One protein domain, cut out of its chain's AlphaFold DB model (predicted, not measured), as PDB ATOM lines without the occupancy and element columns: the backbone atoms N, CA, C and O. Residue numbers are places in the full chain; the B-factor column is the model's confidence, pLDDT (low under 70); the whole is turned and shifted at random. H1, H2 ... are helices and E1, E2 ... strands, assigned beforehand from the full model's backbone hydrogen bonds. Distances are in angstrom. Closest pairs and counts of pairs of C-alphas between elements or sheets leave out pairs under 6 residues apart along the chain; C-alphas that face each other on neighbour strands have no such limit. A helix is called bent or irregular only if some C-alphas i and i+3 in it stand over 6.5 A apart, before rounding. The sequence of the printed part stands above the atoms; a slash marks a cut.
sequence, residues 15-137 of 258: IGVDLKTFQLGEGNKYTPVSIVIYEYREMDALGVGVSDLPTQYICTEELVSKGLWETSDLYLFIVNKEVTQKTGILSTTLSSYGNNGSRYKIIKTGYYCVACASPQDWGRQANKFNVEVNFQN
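This is residues 15 to 137 of the 258 residues of an uncharacterized protein of Kuraishia capsulata CBS 1993 (UniProt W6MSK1). Two small three-stranded sheets stand face to face as a sandwich, their strands nearly aligned, and a broad layer of loops covers the outer side of one of them. E4, E1 and E6 make the first sheet and E3, E2 and E5 the second; the short helix H1 grazes the second sheet, while the short helix H2 lies out among the loops. The printed part has 123 residues with six named strands and two named helices, in the order E1 E2 H1 H2 E3 E4 E5 E6, and both sheets are antiparallel. The class is mixed, helices and strands, with under half of the residues in named elements. The whole is compact, with a radius of gyration of the C-alphas of 15.0 A and spans of 43 by 37 by 21 A.

E1, residues 15 to 23, is the inner strand of its sheet, between the edge strands E4, residues 103 to 105, and E6, residues 128 to 136. N 18 and O 132 are 2.9 A apart, and N 104 and O 15 are 2.8 A apart, both within hydrogen-bond range. This sheet is twisted, its C-alphas up to 4.4 A off the best plane. E2, residues 33 to 39, is the inner strand of the other sheet, between E3, residues 90 to 94, and E5, residues 112 to 117. Here N 35 and O 92 are 2.8 A apart and N 36 and O 115 are 2.9 A apart. The sheets form a sandwich, two sheets face to face, 9.6 A centre to centre where they face each other, with strands at 20 degrees. The closest C-alphas of E1 and E3, those of Leu 19 and Leu 94, are 6.9 A apart. H1, residues 40 to 45, only grazes the sheet E3 E2 E5; the closest C-alphas of H1 and E5, those of Tyr 40 and Tyr 112, are 5.6 A apart. H1 is irregular, with C-alphas 41 and 44 7.5 A apart; 0 of its 2 O i to N i+4 pairs are within hydrogen-bond range, but 2 of 3 O i to N i+3 pairs are. H2, residues 61 to 65, is on neither sheet, and its O i to N i+4 pair is within range.

E1 begins at C-alpha 15, (42.373, -29.809, -28.587), and is 24.3 A long. E2 is 20.0 A, E3 12.5 A and E5 16.9 A long. E6 is 25.6 A long and ends at C-alpha 136, (47.171, -28.094, -25.232).

The two farthest C-alphas, those of Glu 26 and Thr 109, are 43.5 A apart. The printed part has no cut. The links H1 to H2 and H2 to E3 are long, with 15 and 24 residues. Mean pLDDT of the printed part is 78.1; residues 21 to 31, 51 to 53, 82 to 87, 98 to 101 and 119 to 127 are under 70.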
ATOM      1  N   ILE A  15      43.421 -29.309 -29.485       90.44
ATOM      2  CA  ILE A  15      42.373 -29.809 -28.587       90.44
ATOM      3  C   ILE A  15      42.269 -31.314 -28.807       90.44
ATOM      4  O   ILE A  15      41.963 -31.754 -29.917       90.44
ATOM      5  N   GLY A  16      42.583 -32.093 -27.776       88.62
ATOM      6  CA  GLY A  16      42.382 -33.539 -27.749       88.62
ATOM      7  C   GLY A  16      41.118 -33.876 -26.970       88.62
ATOM      8  O   GLY A  16      40.817 -33.210 -25.979       88.62
ATOM      9  N   VAL A  17      40.383 -34.890 -27.413       87.69
ATOM     10  CA  VAL A  17      39.166 -35.332 -26.727       87.69
ATOM     11  C   VAL A  17      39.187 -36.840 -26.549       87.69
ATOM     12  O   VAL A  17      39.239 -37.582 -27.531       87.69
ATOM     13  N   ASP A  18      39.093 -37.269 -25.293       84.19
ATOM     14  CA  ASP A  18      39.182 -38.668 -24.891       84.19
ATOM     15  C   ASP A  18      37.947 -39.070 -24.075       84.19
ATOM     16  O   ASP A  18      37.522 -38.369 -23.151       84.19
ATOM     17  N   LEU A  19      37.371 -40.232 -24.385       79.62
ATOM     18  CA  LEU A  19      36.229 -40.765 -23.641       79.62
ATOM     19  C   LEU A  19      36.739 -41.561 -22.432       79.62
ATOM     20  O   LEU A  19      37.452 -42.557 -22.597       79.62
ATOM     21  N   LYS A  20      36.378 -41.135 -21.215       78.62
ATOM     22  CA  LYS A  20      36.822 -41.783 -19.968       78.62
ATOM     23  C   LYS A  20      35.846 -42.824 -19.467       78.62
ATOM     24  O   LYS A  20      36.251 -43.949 -19.193       78.62
ATOM     25  N   THR A  21      34.578 -42.455 -19.320       63.53
ATOM     26  CA  THR A  21      33.546 -43.363 -18.811       63.53
ATOM     27  C   THR A  21      32.229 -43.159 -19.542       63.53
ATOM     28  O   THR A  21      31.899 -42.059 -19.980       63.53
ATOM     29  N   PHE A  22      31.470 -44.243 -19.657       64.38
ATOM     30  CA  PHE A  22      30.128 -44.256 -20.212       64.38
ATOM     31  C   PHE A  22      29.328 -45.283 -19.412       64.38
ATOM     32  O   PHE A  22      29.646 -46.472 -19.416       64.38
ATOM     33  N   GLN A  23      28.340 -44.827 -18.643       58.50
ATOM     34  CA  GLN A  23      27.431 -45.739 -17.959       58.50
ATOM     35  C   GLN A  23      26.335 -46.133 -18.948       58.50
ATOM     36  O   GLN A  23      25.445 -45.333 -19.232       58.50
ATOM     37  N   LEU A  24      26.425 -47.353 -19.488       55.38
ATOM     38  CA  LEU A  24      25.326 -47.951 -20.239       55.38
ATOM     39  C   LEU A  24      24.151 -48.172 -19.279       55.38
ATOM     40  O   LEU A  24      24.293 -48.888 -18.287       55.38
ATOM     41  N   GLY A  25      22.992 -47.582 -19.577       49.69
ATOM     42  CA  GLY A  25      21.731 -48.066 -19.014       49.69
ATOM     43  C   GLY A  25      21.519 -49.534 -19.402       49.69
ATOM     44  O   GLY A  25      21.983 -49.961 -20.459       49.69
ATOM     45  N   GLU A  26      20.867 -50.317 -18.537       42.25
ATOM     46  CA  GLU A  26      20.636 -51.756 -18.734       42.25
ATOM     47  C   GLU A  26      20.098 -52.061 -20.143       42.25
ATOM     48  O   GLU A  26      18.965 -51.736 -20.495       42.25
ATOM     49  N   GLY A  27      20.953 -52.675 -20.963       47.09
ATOM     50  CA  GLY A  27      20.706 -52.928 -22.378       47.09
ATOM     51  C   GLY A  27      21.934 -52.561 -23.202       47.09
ATOM     52  O   GLY A  27      22.112 -51.413 -23.584       47.09
ATOM     53  N   ASN A  28      22.783 -53.554 -23.474       47.88
ATOM     54  CA  ASN A  28      24.039 -53.451 -24.223       47.88
ATOM     55  C   ASN A  28      23.857 -52.925 -25.666       47.88
ATOM     56  O   ASN A  28      23.990 -53.679 -26.631       47.88
ATOM     57  N   LYS A  29      23.587 -51.632 -25.837       52.09
ATOM     58  CA  LYS A  29      23.788 -50.918 -27.099       52.09
ATOM     59  C   LYS A  29      24.939 -49.942 -26.910       52.09
ATOM     60  O   LYS A  29      24.891 -49.065 -26.056       52.09
ATOM     61  N   TYR A  30      25.991 -50.137 -27.700       56.34
ATOM     62  CA  TYR A  30      27.090 -49.190 -27.837       56.34
ATOM     63  C   TYR A  30      26.526 -47.879 -28.383       56.34
ATOM     64  O   TYR A  30      26.287 -47.764 -29.583       56.34
ATOM     65  N   THR A  31      26.268 -46.914 -27.507       63.72
ATOM     66  CA  THR A  31      25.808 -45.594 -27.930       63.72
ATOM     67  C   THR A  31      27.032 -44.687 -28.067       63.72
ATOM     68  O   THR A  31      27.681 -44.403 -27.058       63.72
ATOM     69  N   PRO A  32      27.392 -44.249 -29.285       78.00
ATOM     70  CA  PRO A  32      28.507 -43.329 -29.470       78.00
ATOM     71  C   PRO A  32      28.190 -41.957 -28.865       78.00
ATOM     72  O   PRO A  32      27.060 -41.492 -28.954       78.00
ATOM     73  N   VAL A  33      29.187 -41.278 -28.302       85.19
ATOM     74  CA  VAL A  33      29.064 -39.873 -27.888       85.19
ATOM     75  C   VAL A  33      29.411 -38.986 -29.076       85.19
ATOM     76  O   VAL A  33      30.523 -39.043 -29.600       85.19
ATOM     77  N   SER A  34      28.468 -38.162 -29.506       88.56
ATOM     78  CA  SER A  34      28.661 -37.158 -30.546       88.56
ATOM     79  C   SER A  34      29.484 -36.007 -29.993       88.56
ATOM     80  O   SER A  34      29.170 -35.490 -28.920       88.56
ATOM     81  N   ILE A  35      30.506 -35.564 -30.720       90.25
ATOM     82  CA  ILE A  35      31.366 -34.447 -30.325       90.25
ATOM     83  C   ILE A  35      31.536 -33.486 -31.492       90.25
ATOM     84  O   ILE A  35      31.690 -33.896 -32.647       90.25
ATOM     85  N   VAL A  36      31.534 -32.194 -31.182       91.62
ATOM     86  CA  VAL A  36      31.921 -31.141 -32.115       91.62
ATOM     87  C   VAL A  36      32.898 -30.178 -31.464       91.62
ATOM     88  O   VAL A  36      32.727 -29.775 -30.312       91.62
ATOM     89  N   ILE A  37      33.927 -29.812 -32.220       92.56
ATOM     90  CA  ILE A  37      34.912 -28.794 -31.870       92.56
ATOM     91  C   ILE A  37      34.835 -27.708 -32.935       92.56
ATOM     92  O   ILE A  37      34.972 -27.998 -34.125       92.56
ATOM     93  N   TYR A  38      34.601 -26.473 -32.506       91.19
ATOM     94  CA  TYR A  38      34.401 -25.334 -33.400       91.19
ATOM     95  C   TYR A  38      34.941 -24.042 -32.785       91.19
ATOM     96  O   TYR A  38      35.093 -23.927 -31.564       91.19
ATOM     97  N   GLU A  39      35.242 -23.057 -33.629       91.19
ATOM     98  CA  GLU A  39      35.512 -21.695 -33.173       91.19
ATOM     99  C   GLU A  39      34.181 -20.994 -32.860       91.19
ATOM    100  O   GLU A  39      33.243 -21.079 -33.642       91.19
ATOM    101  N   TYR A  40      34.087 -20.249 -31.757       89.69
ATOM    102  CA  TYR A  40      32.858 -19.563 -31.329       89.69
ATOM    103  C   TYR A  40      32.239 -18.672 -32.422       89.69
ATOM    104  O   TYR A  40      31.025 -18.535 -32.502       89.69
ATOM    105  N   ARG A  41      33.066 -18.096 -33.304       86.94
ATOM    106  CA  ARG A  41      32.608 -17.285 -34.446       86.94
ATOM    107  C   ARG A  41      31.874 -18.089 -35.522       86.94
ATOM    108  O   ARG A  41      31.167 -17.499 -36.323       86.94
ATOM    109  N   GLU A  42      32.068 -19.401 -35.553       86.88
ATOM    110  CA  GLU A  42      31.437 -20.334 -36.492       86.88
ATOM    111  C   GLU A  42      30.210 -21.020 -35.862       86.88
ATOM    112  O   GLU A  42      29.686 -21.983 -36.413       86.88
ATOM    113  N   MET A  43      29.729 -20.534 -34.709       86.44
ATOM    114  CA  MET A  43      28.562 -21.095 -34.021       86.44
ATOM    115  C   MET A  43      27.304 -21.100 -34.902       86.44
ATOM    116  O   MET A  43      26.552 -22.070 -34.867       86.44
ATOM    117  N   ASP A  44      27.113 -20.073 -35.732       85.88
ATOM    118  CA  ASP A  44      25.956 -19.948 -36.634       85.88
ATOM    119  C   ASP A  44      25.939 -21.004 -37.753       85.88
ATOM    120  O   ASP A  44      24.935 -21.188 -38.438       85.88
ATOM    121  N   ALA A  45      27.054 -21.708 -37.950       86.31
ATOM    122  CA  ALA A  45      27.155 -22.805 -38.901       86.31
ATOM    123  C   ALA A  45      26.654 -24.134 -38.332       86.31
ATOM    124  O   ALA A  45      26.576 -25.119 -39.066       86.31
ATOM    125  N   LEU A  46      26.377 -24.196 -37.030       88.00
ATOM    126  CA  LEU A  46      25.923 -25.413 -36.379       88.00
ATOM    127  C   LEU A  46      24.404 -25.504 -36.391       88.00
ATOM    128  O   LEU A  46      23.691 -24.591 -35.979       88.00
ATOM    129  N   GLY A  47      23.935 -26.682 -36.778       84.75
ATOM    130  CA  GLY A  47      22.527 -27.016 -36.825       84.75
ATOM    131  C   GLY A  47      21.795 -26.477 -38.048       84.75
ATOM    132  O   GLY A  47      22.272 -25.622 -38.795       84.75
ATOM    133  N   VAL A  48      20.612 -27.036 -38.272       82.00
ATOM    134  CA  VAL A  48      19.705 -26.638 -39.348       82.00
ATOM    135  C   VAL A  48      18.318 -26.418 -38.763       82.00
ATOM    136  O   VAL A  48      17.817 -27.220 -37.969       82.00
ATOM    137  N   GLY A  49      17.697 -25.306 -39.153       76.88
ATOM    138  CA  GLY A  49      16.279 -25.079 -38.918       76.88
ATOM    139  C   GLY A  49      15.471 -25.991 -39.834       76.88
ATOM    140  O   GLY A  49      15.535 -25.858 -41.052       76.88
ATOM    141  N   VAL A  50      14.727 -26.925 -39.250       71.31
ATOM    142  CA  VAL A  50      13.734 -27.727 -39.968       71.31
ATOM    143  C   VAL A  50      12.380 -27.075 -39.710       71.31
ATOM    144  O   VAL A  50      12.086 -26.742 -38.564       71.31
ATOM    145  N   SER A  51      11.577 -26.853 -40.755       64.50
ATOM    146  CA  SER A  51      10.267 -26.200 -40.635       64.50
ATOM    147  C   SER A  51       9.437 -26.809 -39.495       64.50
ATOM    148  O   SER A  51       9.366 -28.030 -39.363       64.50
ATOM    149  N   ASP A  52       8.856 -25.937 -38.667       69.56
ATOM    150  CA  ASP A  52       8.047 -26.236 -37.471       69.56
ATOM    151  C   ASP A  52       8.774 -26.882 -36.270       69.56
ATOM    152  O   ASP A  52       8.134 -27.210 -35.268       69.56
ATOM    153  N   LEU A  53      10.105 -27.019 -36.310       67.94
ATOM    154  CA  LEU A  53      10.911 -27.580 -35.219       67.94
ATOM    155  C   LEU A  53      12.005 -26.604 -34.747       67.94
ATOM    156  O   LEU A  53      12.511 -25.800 -35.533       67.94
ATOM    157  N   PRO A  54      12.421 -26.679 -33.467       75.94
ATOM    158  CA  PRO A  54      13.626 -25.991 -33.018       75.94
ATOM    159  C   PRO A  54      14.847 -26.508 -33.789       75.94
ATOM    160  O   PRO A  54      14.871 -27.663 -34.227       75.94
ATOM    161  N   THR A  55      15.864 -25.652 -33.931       81.25
ATOM    162  CA  THR A  55      17.117 -25.961 -34.632       81.25
ATOM    163  C   THR A  55      17.677 -27.308 -34.187       81.25
ATOM    164  O   THR A  55      17.955 -27.522 -33.005       81.25
ATOM    165  N   GLN A  56      17.851 -28.210 -35.150       82.94
ATOM    166  CA  GLN A  56      18.416 -29.531 -34.915       82.94
ATOM    167  C   GLN A  56      19.926 -29.452 -35.090       82.94
ATOM    168  O   GLN A  56      20.408 -29.093 -36.162       82.94
ATOM    169  N   TYR A  57      20.673 -29.781 -34.038       86.81
ATOM    170  CA  TYR A  57      22.137 -29.709 -34.031       86.81
ATOM    171  C   TYR A  57      22.816 -31.041 -34.339       86.81
ATOM    172  O   TYR A  57      24.005 -31.055 -34.639       86.81
ATOM    173  N   ILE A  58      22.091 -32.155 -34.248       87.94
ATOM    174  CA  ILE A  58      22.627 -33.510 -34.396       87.94
ATOM    175  C   ILE A  58      21.737 -34.280 -35.362       87.94
ATOM    176  O   ILE A  58      20.513 -34.153 -35.319       87.94
ATOM    177  N   CYS A  59      22.350 -35.087 -36.220       86.75
ATOM    178  CA  CYS A  59      21.627 -35.961 -37.126       86.75
ATOM    179  C   CYS A  59      21.036 -37.154 -36.359       86.75
ATOM    180  O   CYS A  59      21.761 -38.021 -35.865       86.75
ATOM    181  N   THR A  60      19.711 -37.196 -36.256       84.31
ATOM    182  CA  THR A  60      18.958 -38.271 -35.596       84.31
ATOM    183  C   THR A  60      18.393 -39.263 -36.614       84.31
ATOM    184  O   THR A  60      18.282 -38.968 -37.804       84.31
ATOM    185  N   GLU A  61      17.973 -40.442 -36.151       84.31
ATOM    186  CA  GLU A  61      17.323 -41.454 -37.002       84.31
ATOM    187  C   GLU A  61      16.039 -40.921 -37.672       84.31
ATOM    188  O   GLU A  61      15.706 -41.293 -38.798       84.31
ATOM    189  N   GLU A  62      15.331 -39.993 -37.018       81.75
ATOM    190  CA  GLU A  62      14.149 -39.325 -37.577       81.75
ATOM    191  C   GLU A  62      14.487 -38.465 -38.800       81.75
ATOM    192  O   GLU A  62      13.717 -38.402 -39.756       81.75
ATOM    193  N   LEU A  63      15.646 -37.806 -38.790       82.12
ATOM    194  CA  LEU A  63      16.088 -36.965 -39.899       82.12
ATOM    195  C   LEU A  63      16.557 -37.804 -41.092       82.12
ATOM    196  O   LEU A  63      16.245 -37.472 -42.238       82.12
ATOM    197  N   VAL A  64      17.232 -38.923 -40.819       86.44
ATOM    198  CA  VAL A  64      17.651 -39.889 -41.847       86.44
ATOM    199  C   VAL A  64      16.441 -40.584 -42.476       86.44
ATOM    200  O   VAL A  64      16.349 -40.687 -43.696       86.44
ATOM    201  N   SER A  65      15.465 -41.012 -41.669       84.88
ATOM    202  CA  SER A  65      14.241 -41.660 -42.173       84.88
ATOM    203  C   SER A  65      13.360 -40.728 -43.008       84.88
ATOM    204  O   SER A  65      12.686 -41.186 -43.928       84.88
ATOM    205  N   LYS A  66      13.406 -39.416 -42.744       84.06
ATOM    206  CA  LYS A  66      12.776 -38.380 -43.579       84.06
ATOM    207  C   LYS A  66      13.568 -38.045 -44.852       84.06
ATOM    208  O   LYS A  66      13.116 -37.205 -45.624       84.06
ATOM    209  N   GLY A  67      14.726 -38.671 -45.076       81.00
ATOM    210  CA  GLY A  67      15.570 -38.442 -46.253       81.00
ATOM    211  C   GLY A  67      16.263 -37.077 -46.274       81.00
ATOM    212  O   GLY A  67      16.697 -36.642 -47.336       81.00
ATOM    213  N   LEU A  68      16.345 -36.388 -45.130       80.56
ATOM    214  CA  LEU A  68      16.985 -35.071 -45.026       80.56
ATOM    215  C   LEU A  68      18.509 -35.171 -44.862       80.56
ATOM    216  O   LEU A  68      19.210 -34.216 -45.179       80.56
ATOM    217  N   TRP A  69      19.002 -36.305 -44.360       83.69
ATOM    218  CA  TRP A  69      20.418 -36.564 -44.092       83.69
ATOM    219  C   TRP A  69      20.797 -38.002 -44.447       83.69
ATOM    220  O   TRP A  69      19.946 -38.896 -44.465       83.69
ATOM    221  N   GLU A  70      22.082 -38.226 -44.718       85.50
ATOM    222  CA  GLU A  70      22.616 -39.542 -45.057       85.50
ATOM    223  C   GLU A  70      22.796 -40.427 -43.814       85.50
ATOM    224  O   GLU A  70      23.010 -39.958 -42.697       85.50
ATOM    225  N   THR A  71      22.757 -41.747 -44.009       83.12
ATOM    226  CA  THR A  71      23.002 -42.724 -42.933       83.12
ATOM    227  C   THR A  71      24.426 -42.655 -42.380       83.12
ATOM    228  O   THR A  71      24.638 -43.003 -41.221       83.12
ATOM    229  N   SER A  72      25.395 -42.187 -43.173       84.81
ATOM    230  CA  SER A  72      26.779 -41.956 -42.741       84.81
ATOM    231  C   SER A  72      26.917 -40.817 -41.736       84.81
ATOM    232  O   SER A  72      27.855 -40.831 -40.942       84.81
ATOM    233  N   ASP A  73      25.985 -39.864 -41.747       84.44
ATOM    234  CA  ASP A  73      26.015 -38.693 -40.870       84.44
ATOM    235  C   ASP A  73      25.299 -38.938 -39.538       84.44
ATOM    236  O   ASP A  73      25.227 -38.048 -38.689       84.44
ATOM    237  N   LEU A  74      24.772 -40.147 -39.327       85.69
ATOM    238  CA  LEU A  74      24.014 -40.489 -38.133       85.69
ATOM    239  C   LEU A  74      24.831 -40.218 -36.857       85.69
ATOM    240  O   LEU A  74      25.964 -40.673 -36.701       85.69
ATOM    241  N   TYR A  75      24.219 -39.479 -35.930       86.81
ATOM    242  CA  TYR A  75      24.814 -39.011 -34.678       86.81
ATOM    243  C   TYR A  75      26.000 -38.044 -34.832       86.81
ATOM    244  O   TYR A  75      26.667 -37.749 -33.842       86.81
ATOM    245  N   LEU A  76      26.272 -37.501 -36.017       88.69
ATOM    246  CA  LEU A  76      27.192 -36.373 -36.162       88.69
ATOM    247  C   LEU A  76      26.476 -35.050 -35.895       88.69
ATOM    248  O   LEU A  76      25.253 -34.935 -36.025       88.69
ATOM    249  N   PHE A  77      27.252 -34.037 -35.512       89.44
ATOM    250  CA  PHE A  77      26.737 -32.678 -35.463       89.44
ATOM    251  C   PHE A  77      26.519 -32.173 -36.882       89.44
ATOM    252  O   PHE A  77      27.371 -32.321 -37.758       89.44
ATOM    253  N   ILE A  78      25.368 -31.546 -37.082       88.19
ATOM    254  CA  ILE A  78      24.985 -30.945 -38.346       88.19
ATOM    255  C   ILE A  78      25.811 -29.673 -38.535       88.19
ATOM    256  O   ILE A  78      25.739 -28.748 -37.723       88.19
ATOM    257  N   VAL A  79      26.586 -29.634 -39.617       87.00
ATOM    258  CA  VAL A  79      27.407 -28.481 -39.995       87.00
ATOM    259  C   VAL A  79      26.924 -27.947 -41.336       87.00
ATOM    260  O   VAL A  79      27.031 -28.619 -42.364       87.00
ATOM    261  N   ASN A  80      26.413 -26.720 -41.331       81.44
ATOM    262  CA  ASN A  80      26.011 -26.018 -42.535       81.44
ATOM    263  C   ASN A  80      27.251 -25.494 -43.283       81.44
ATOM    264  O   ASN A  80      27.888 -24.511 -42.893       81.44
ATOM    265  N   LYS A  81      27.572 -26.160 -44.395       72.25
ATOM    266  CA  LYS A  81      28.711 -25.823 -45.261       72.25
ATOM    267  C   LYS A  81      28.501 -24.533 -46.066       72.25
ATOM    268  O   LYS A  81      29.477 -23.971 -46.552       72.25
ATOM    269  N   GLU A  82      27.265 -24.047 -46.203       68.44
ATOM    270  CA  GLU A  82      26.962 -22.806 -46.931       68.44
ATOM    271  C   GLU A  82      27.346 -21.563 -46.120       68.44
ATOM    272  O   GLU A  82      27.847 -20.585 -46.674       68.44
ATOM    273  N   VAL A  83      27.167 -21.623 -44.797       64.00
ATOM    274  CA  VAL A  83      27.517 -20.534 -43.868       64.00
ATOM    275  C   VAL A  83      29.029 -20.465 -43.651       64.00
ATOM    276  O   VAL A  83      29.596 -19.380 -43.526       64.00
ATOM    277  N   THR A  84      29.706 -21.617 -43.660       61.12
ATOM    278  CA  THR A  84      31.145 -21.689 -43.393       61.12
ATOM    279  C   THR A  84      31.879 -22.392 -44.529       61.12
ATOM    280  O   THR A  84      32.007 -23.609 -44.557       61.12
ATOM    281  N   GLN A  85      32.472 -21.600 -45.431       55.25
ATOM    282  CA  GLN A  85      33.433 -22.092 -46.436       55.25
ATOM    283  C   GLN A  85      34.739 -22.633 -45.811       55.25
ATOM    284  O   GLN A  85      35.596 -23.172 -46.508       55.25
ATOM    285  N   LYS A  86      34.931 -22.450 -44.499       55.06
ATOM    286  CA  LYS A  86      36.117 -22.877 -43.755       55.06
ATOM    287  C   LYS A  86      35.884 -24.239 -43.111       55.06
ATOM    288  O   LYS A  86      34.978 -24.446 -42.319       55.06
ATOM    289  N   THR A  87      36.787 -25.161 -43.397       61.62
ATOM    290  CA  THR A  87      36.882 -26.520 -42.842       61.62
ATOM    291  C   THR A  87      37.299 -26.537 -41.359       61.62
ATOM    292  O   THR A  87      38.046 -27.415 -40.932       61.62
ATOM    293  N   GLY A  88      36.912 -25.515 -40.592       76.31
ATOM    294  CA  GLY A  88      37.340 -25.277 -39.218       76.31
ATOM    295  C   GLY A  88      36.547 -26.057 -38.176       76.31
ATOM    296  O   GLY A  88      36.938 -26.055 -37.019       76.31
ATOM    297  N   ILE A  89      35.473 -26.751 -38.545       87.38
ATOM    298  CA  ILE A  89      34.645 -27.502 -37.598       87.38
ATOM    299  C   ILE A  89      34.989 -28.986 -37.697       87.38
ATOM    300  O   ILE A  89      34.945 -29.572 -38.779       87.38
ATOM    301  N   LEU A  90      35.311 -29.605 -36.563       88.62
ATOM    302  CA  LEU A  90      35.493 -31.050 -36.457       88.62
ATOM    303  C   LEU A  90      34.276 -31.649 -35.763       88.62
ATOM    304  O   LEU A  90      34.071 -31.398 -34.579       88.62
ATOM    305  N   SER A  91      33.508 -32.467 -36.482       89.19
ATOM    306  CA  SER A  91      32.463 -33.308 -35.897       89.19
ATOM    307  C   SER A  91      32.851 -34.778 -35.999       89.19
ATOM    308  O   SER A  91      33.270 -35.236 -37.059       89.19
ATOM    309  N   THR A  92      32.747 -35.506 -34.890       87.94
ATOM    310  CA  THR A  92      33.065 -36.937 -34.824       87.94
ATOM    311  C   THR A  92      32.244 -37.614 -33.737       87.94
ATOM    312  O   THR A  92      31.785 -36.974 -32.792       87.94
ATOM    313  N   THR A  93      32.105 -38.927 -33.835       87.06
ATOM    314  CA  THR A  93      31.552 -39.770 -32.777       87.06
ATOM    315  C   THR A  93      32.670 -40.494 -32.030       87.06
ATOM    316  O   THR A  93      33.666 -40.905 -32.625       87.06
ATOM    317  N   LEU A  94      32.528 -40.633 -30.712       83.38
ATOM    318  CA  LEU A  94      33.410 -41.433 -29.867       83.38
ATOM    319  C   LEU A  94      32.660 -42.675 -29.389       83.38
ATOM    320  O   LEU A  94      31.710 -42.576 -28.615       83.38
ATOM    321  N   SER A  95      33.093 -43.846 -29.850       76.19
ATOM    322  CA  SER A  95      32.511 -45.145 -29.487       76.19
ATOM    323  C   SER A  95      33.434 -46.008 -28.622       76.19
ATOM    324  O   SER A  95      32.954 -46.905 -27.933       76.19
ATOM    325  N   SER A  96      34.744 -45.736 -28.630       73.75
ATOM    326  CA  SER A  96      35.740 -46.466 -27.842       73.75
ATOM    327  C   SER A  96      36.213 -45.658 -26.637       73.75
ATOM    328  O   SER A  96      36.379 -44.437 -26.699       73.75
ATOM    329  N   TYR A  97      36.473 -46.370 -25.540       72.19
ATOM    330  CA  TYR A  97      37.172 -45.828 -24.379       72.19
ATOM    331  C   TYR A  97      38.641 -45.558 -24.708       72.19
ATOM    332  O   TYR A  97      39.275 -46.325 -25.437       72.19
ATOM    333  N   GLY A  98      39.193 -44.503 -24.107       65.62
ATOM    334  CA  GLY A  98      40.605 -44.148 -24.231       65.62
ATOM    335  C   GLY A  98      40.886 -43.066 -25.274       65.62
ATOM    336  O   GLY A  98      40.015 -42.266 -25.618       65.62
ATOM    337  N   ASN A  99      42.145 -43.016 -25.717       69.12
ATOM    338  CA  ASN A  99      42.626 -42.014 -26.661       69.12
ATOM    339  C   ASN A  99      42.165 -42.366 -28.073       69.12
ATOM    340  O   ASN A  99      42.733 -43.245 -28.721       69.12
ATOM    341  N   ASN A 100      41.143 -41.657 -28.544       68.25
ATOM    342  CA  ASN A 100      40.570 -41.861 -29.873       68.25
ATOM    343  C   ASN A 100      41.387 -41.166 -30.977       68.25
ATOM    344  O   ASN A 100      41.034 -41.239 -32.150       68.25
ATOM    345  N   GLY A 101      42.478 -40.475 -30.626       68.25
ATOM    346  CA  GLY A 101      43.360 -39.802 -31.580       68.25
ATOM    347  C   GLY A 101      42.752 -38.554 -32.229       68.25
ATOM    348  O   GLY A 101      43.438 -37.885 -33.003       68.25
ATOM    349  N   SER A 102      41.507 -38.209 -31.893       77.12
ATOM    350  CA  SER A 102      40.794 -37.032 -32.385       77.12
ATOM    351  C   SER A 102      41.437 -35.759 -31.844       77.12
ATOM    352  O   SER A 102      41.142 -35.301 -30.738       77.12
ATOM    353  N   ARG A 103      42.362 -35.202 -32.630       85.94
ATOM    354  CA  ARG A 103      43.070 -33.957 -32.327       85.94
ATOM    355  C   ARG A 103      42.652 -32.873 -33.300       85.94
ATOM    356  O   ARG A 103      42.884 -32.975 -34.503       85.94
ATOM    357  N   TYR A 104      42.110 -31.797 -32.758       89.00
ATOM    358  CA  TYR A 104      41.816 -30.591 -33.508       89.00
ATOM    359  C   TYR A 104      43.007 -29.636 -33.446       89.00
ATOM    360  O   TYR A 104      43.407 -29.196 -32.366       89.00
ATOM    361  N   LYS A 105      43.599 -29.326 -34.601       89.50
ATOM    362  CA  LYS A 105      44.748 -28.420 -34.692       89.50
ATOM    363  C   LYS A 105      44.285 -26.967 -34.606       89.50
ATOM    364  O   LYS A 105      43.451 -26.533 -35.393       89.50
ATOM    365  N   ILE A 106      44.916 -26.192 -33.731       88.81
ATOM    366  CA  ILE A 106      44.656 -24.755 -33.621       88.81
ATOM    367  C   ILE A 106      45.531 -24.013 -34.632       88.81
ATOM    368  O   ILE A 106      46.752 -23.975 -34.502       88.81
ATOM    369  N   ILE A 107      44.898 -23.461 -35.667       85.56
ATOM    370  CA  ILE A 107      45.567 -22.675 -36.720       85.56
ATOM    371  C   ILE A 107      45.483 -21.175 -36.418       85.56
ATOM    372  O   ILE A 107      46.330 -20.414 -36.865       85.56
ATOM    373  N   LYS A 108      44.465 -20.728 -35.676       87.06
ATOM    374  CA  LYS A 108      44.242 -19.312 -35.369       87.06
ATOM    375  C   LYS A 108      44.018 -19.118 -33.879       87.06
ATOM    376  O   LYS A 108      43.445 -19.972 -33.212       87.06
ATOM    377  N   THR A 109      44.474 -17.991 -33.345       89.12
ATOM    378  CA  THR A 109      44.099 -17.598 -31.986       89.12
ATOM    379  C   THR A 109      42.616 -17.251 -31.945       89.12
ATOM    380  O   THR A 109      42.146 -16.418 -32.718       89.12
ATOM    381  N   GLY A 110      41.882 -17.859 -31.014       88.94
ATOM    382  CA  GLY A 110      40.437 -17.681 -30.927       88.94
ATOM    383  C   GLY A 110      39.804 -18.362 -29.720       88.94
ATOM    384  O   GLY A 110      40.477 -18.979 -28.883       88.94
ATOM    385  N   TYR A 111      38.484 -18.233 -29.626       89.81
ATOM    386  CA  TYR A 111      37.671 -18.934 -28.639       89.81
ATOM    387  C   TYR A 111      37.138 -20.207 -29.275       89.81
ATOM    388  O   TYR A 111      36.466 -20.142 -30.295       89.81
ATOM    389  N   TYR A 112      37.459 -21.347 -28.673       91.06
ATOM    390  CA  TYR A 112      37.061 -22.656 -29.168       91.06
ATOM    391  C   TYR A 112      36.117 -23.304 -28.170       91.06
ATOM    392  O   TYR A 112      36.350 -23.242 -26.959       91.06
ATOM    393  N   CYS A 113      35.070 -23.920 -28.694       90.88
ATOM    394  CA  CYS A 113      34.038 -24.595 -27.933       90.88
ATOM    395  C   CYS A 113      34.064 -26.086 -28.268       90.88
ATOM    396  O   CYS A 113      34.286 -26.473 -29.415       90.88
ATOM    397  N   VAL A 114      33.836 -26.913 -27.248       92.06
ATOM    398  CA  VAL A 114      33.644 -28.357 -27.396       92.06
ATOM    399  C   VAL A 114      32.259 -28.675 -26.865       92.06
ATOM    400  O   VAL A 114      31.971 -28.397 -25.701       92.06
ATOM    401  N   ALA A 115      31.404 -29.225 -27.717       90.50
ATOM    402  CA  ALA A 115      30.085 -29.698 -27.322       90.50
ATOM    403  C   ALA A 115      30.027 -31.214 -27.495       90.50
ATOM    404  O   ALA A 115      30.544 -31.759 -28.469       90.50
ATOM    405  N   CYS A 116      29.418 -31.880 -26.519       88.12
ATOM    406  CA  CYS A 116      29.232 -33.323 -26.506       88.12
ATOM    407  C   CYS A 116      27.751 -33.621 -26.304       88.12
ATOM    408  O   CYS A 116      27.086 -32.928 -25.532       88.12
ATOM    409  N   ALA A 117      27.249 -34.657 -26.961       85.44
ATOM    410  CA  ALA A 117      25.875 -35.102 -26.807       85.44
ATOM    411  C   ALA A 117      25.788 -36.623 -26.925       85.44
ATOM    412  O   ALA A 117      26.525 -37.240 -27.693       85.44
ATOM    413  N   SER A 118      24.883 -37.224 -26.157       80.06
ATOM    414  CA  SER A 118      24.603 -38.656 -26.215       80.06
ATOM    415  C   SER A 118      23.273 -38.889 -26.949       80.06
ATOM    416  O   SER A 118      22.245 -38.370 -26.516       80.06
ATOM    417  N   PRO A 119      23.250 -39.708 -28.015       66.12
ATOM    418  CA  PRO A 119      22.042 -40.066 -28.759       66.12
ATOM    419  C   PRO A 119      20.901 -40.665 -27.923       66.12
ATOM    420  O   PRO A 119      19.744 -40.638 -28.324       66.12
ATOM    421  N   GLN A 120      21.191 -41.235 -26.753       60.97
ATOM    422  CA  GLN A 120      20.165 -41.878 -25.920       60.97
ATOM    423  C   GLN A 120      19.398 -40.892 -25.021       60.97
ATOM    424  O   GLN A 120      18.382 -41.271 -24.437       60.97
ATOM    425  N   ASP A 121      19.844 -39.632 -24.935       54.59
ATOM    426  CA  ASP A 121      19.194 -38.594 -24.122       54.59
ATOM    427  C   ASP A 121      17.847 -38.129 -24.716       54.59
ATOM    428  O   ASP A 121      17.100 -37.393 -24.070       54.59
ATOM    429  N   TRP A 122      17.466 -38.603 -25.908       61.28
ATOM    430  CA  TRP A 122      16.237 -38.216 -26.614       61.28
ATOM    431  C   TRP A 122      14.951 -38.906 -26.121       61.28
ATOM    432  O   TRP A 122      14.020 -39.117 -26.896       61.28
ATOM    433  N   GLY A 123      14.851 -39.204 -24.816       48.81
ATOM    434  CA  GLY A 123      13.532 -39.325 -24.178       48.81
ATOM    435  C   GLY A 123      13.244 -40.509 -23.255       48.81
ATOM    436  O   GLY A 123      12.066 -40.709 -22.961       48.81
ATOM    437  N   ARG A 124      14.220 -41.300 -22.769       53.47
ATOM    438  CA  ARG A 124      13.893 -42.353 -21.771       53.47
ATOM    439  C   ARG A 124      14.770 -42.439 -20.525       53.47
ATOM    440  O   ARG A 124      14.187 -42.656 -19.471       53.47
ATOM    441  N   GLN A 125      16.086 -42.224 -20.579       55.16
ATOM    442  CA  GLN A 125      16.950 -42.100 -19.389       55.16
ATOM    443  C   GLN A 125      18.201 -41.288 -19.743       55.16
ATOM    444  O   GLN A 125      18.755 -41.479 -20.820       55.16
ATOM    445  N   ALA A 126      18.629 -40.387 -18.853       57.38
ATOM    446  CA  ALA A 126      19.838 -39.593 -19.055       57.38
ATOM    447  C   ALA A 126      21.075 -40.490 -18.929       57.38
ATOM    448  O   ALA A 126      21.341 -41.040 -17.853       57.38
ATOM    449  N   ASN A 127      21.837 -40.622 -20.009       66.38
ATOM    450  CA  ASN A 127      23.090 -41.361 -19.968       66.38
ATOM    451  C   ASN A 127      24.164 -40.523 -19.281       66.38
ATOM    452  O   ASN A 127      24.391 -39.361 -19.616       66.38
ATOM    453  N   LYS A 128      24.886 -41.127 -18.336       73.06
ATOM    454  CA  LYS A 128      26.042 -40.481 -17.708       73.06
ATOM    455  C   LYS A 128      27.299 -40.841 -18.487       73.06
ATOM    456  O   LYS A 128      27.755 -41.984 -18.441       73.06
ATOM    457  N   PHE A 129      27.875 -39.857 -19.163       79.31
ATOM    458  CA  PHE A 129      29.168 -39.976 -19.825       79.31
ATOM    459  C   PHE A 129      30.166 -38.974 -19.244       79.31
ATOM    460  O   PHE A 129      29.789 -37.904 -18.768       79.31
ATOM    461  N   ASN A 130      31.446 -39.334 -19.272       82.12
ATOM    462  CA  ASN A 130      32.543 -38.455 -18.894       82.12
ATOM    463  C   ASN A 130      33.545 -38.377 -20.044       82.12
ATOM    464  O   ASN A 130      34.133 -39.388 -20.445       82.12
ATOM    465  N   VAL A 131      33.733 -37.167 -20.554       84.50
ATOM    466  CA  VAL A 131      34.666 -36.850 -21.633       84.50
ATOM    467  C   VAL A 131      35.745 -35.946 -21.057       84.50
ATOM    468  O   VAL A 131      35.449 -34.898 -20.485       84.50
ATOM    469  N   GLU A 132      37.001 -36.354 -21.211       86.62
ATOM    470  CA  GLU A 132      38.144 -35.509 -20.894       86.62
ATOM    471  C   GLU A 132      38.533 -34.718 -22.142       86.62
ATOM    472  O   GLU A 132      38.780 -35.284 -23.208       86.62
ATOM    473  N   VAL A 133      38.597 -33.397 -21.999       88.56
ATOM    474  CA  VAL A 133      39.065 -32.503 -23.054       88.56
ATOM    475  C   VAL A 133      40.415 -31.943 -22.638       88.56
ATOM    476  O   VAL A 133      40.519 -31.205 -21.656       88.56
ATOM    477  N   ASN A 134      41.445 -32.279 -23.402       87.19
ATOM    478  CA  ASN A 134      42.785 -31.760 -23.207       87.19
ATOM    479  C   ASN A 134      43.016 -30.547 -24.115       87.19
ATOM    480  O   ASN A 134      43.076 -30.668 -25.341       87.19
ATOM    481  N   PHE A 135      43.167 -29.374 -23.503       86.88
ATOM    482  CA  PHE A 135      43.503 -28.133 -24.192       86.88
ATOM    483  C   PHE A 135      45.011 -27.895 -24.121       86.88
ATOM    484  O   PHE A 135      45.493 -27.227 -23.205       86.88
ATOM    485  N   GLN A 136      45.748 -28.384 -25.116       85.94
ATOM    486  CA  GLN A 136      47.171 -28.094 -25.232       85.94
ATOM    487  C   GLN A 136      47.355 -26.747 -25.928       85.94
ATOM    488  O   GLN A 136      47.044 -26.585 -27.110       85.94
ATOM    489  N   ASN A 137      47.853 -25.761 -25.190       80.88
ATOM    490  CA  ASN A 137      48.156 -24.447 -25.740       80.88
ATOM    491  C   ASN A 137      49.594 -24.415 -26.286       80.88
ATOM    492  O   ASN A 137      50.372 -25.330 -26.029       80.88
TER     493      ASN A 137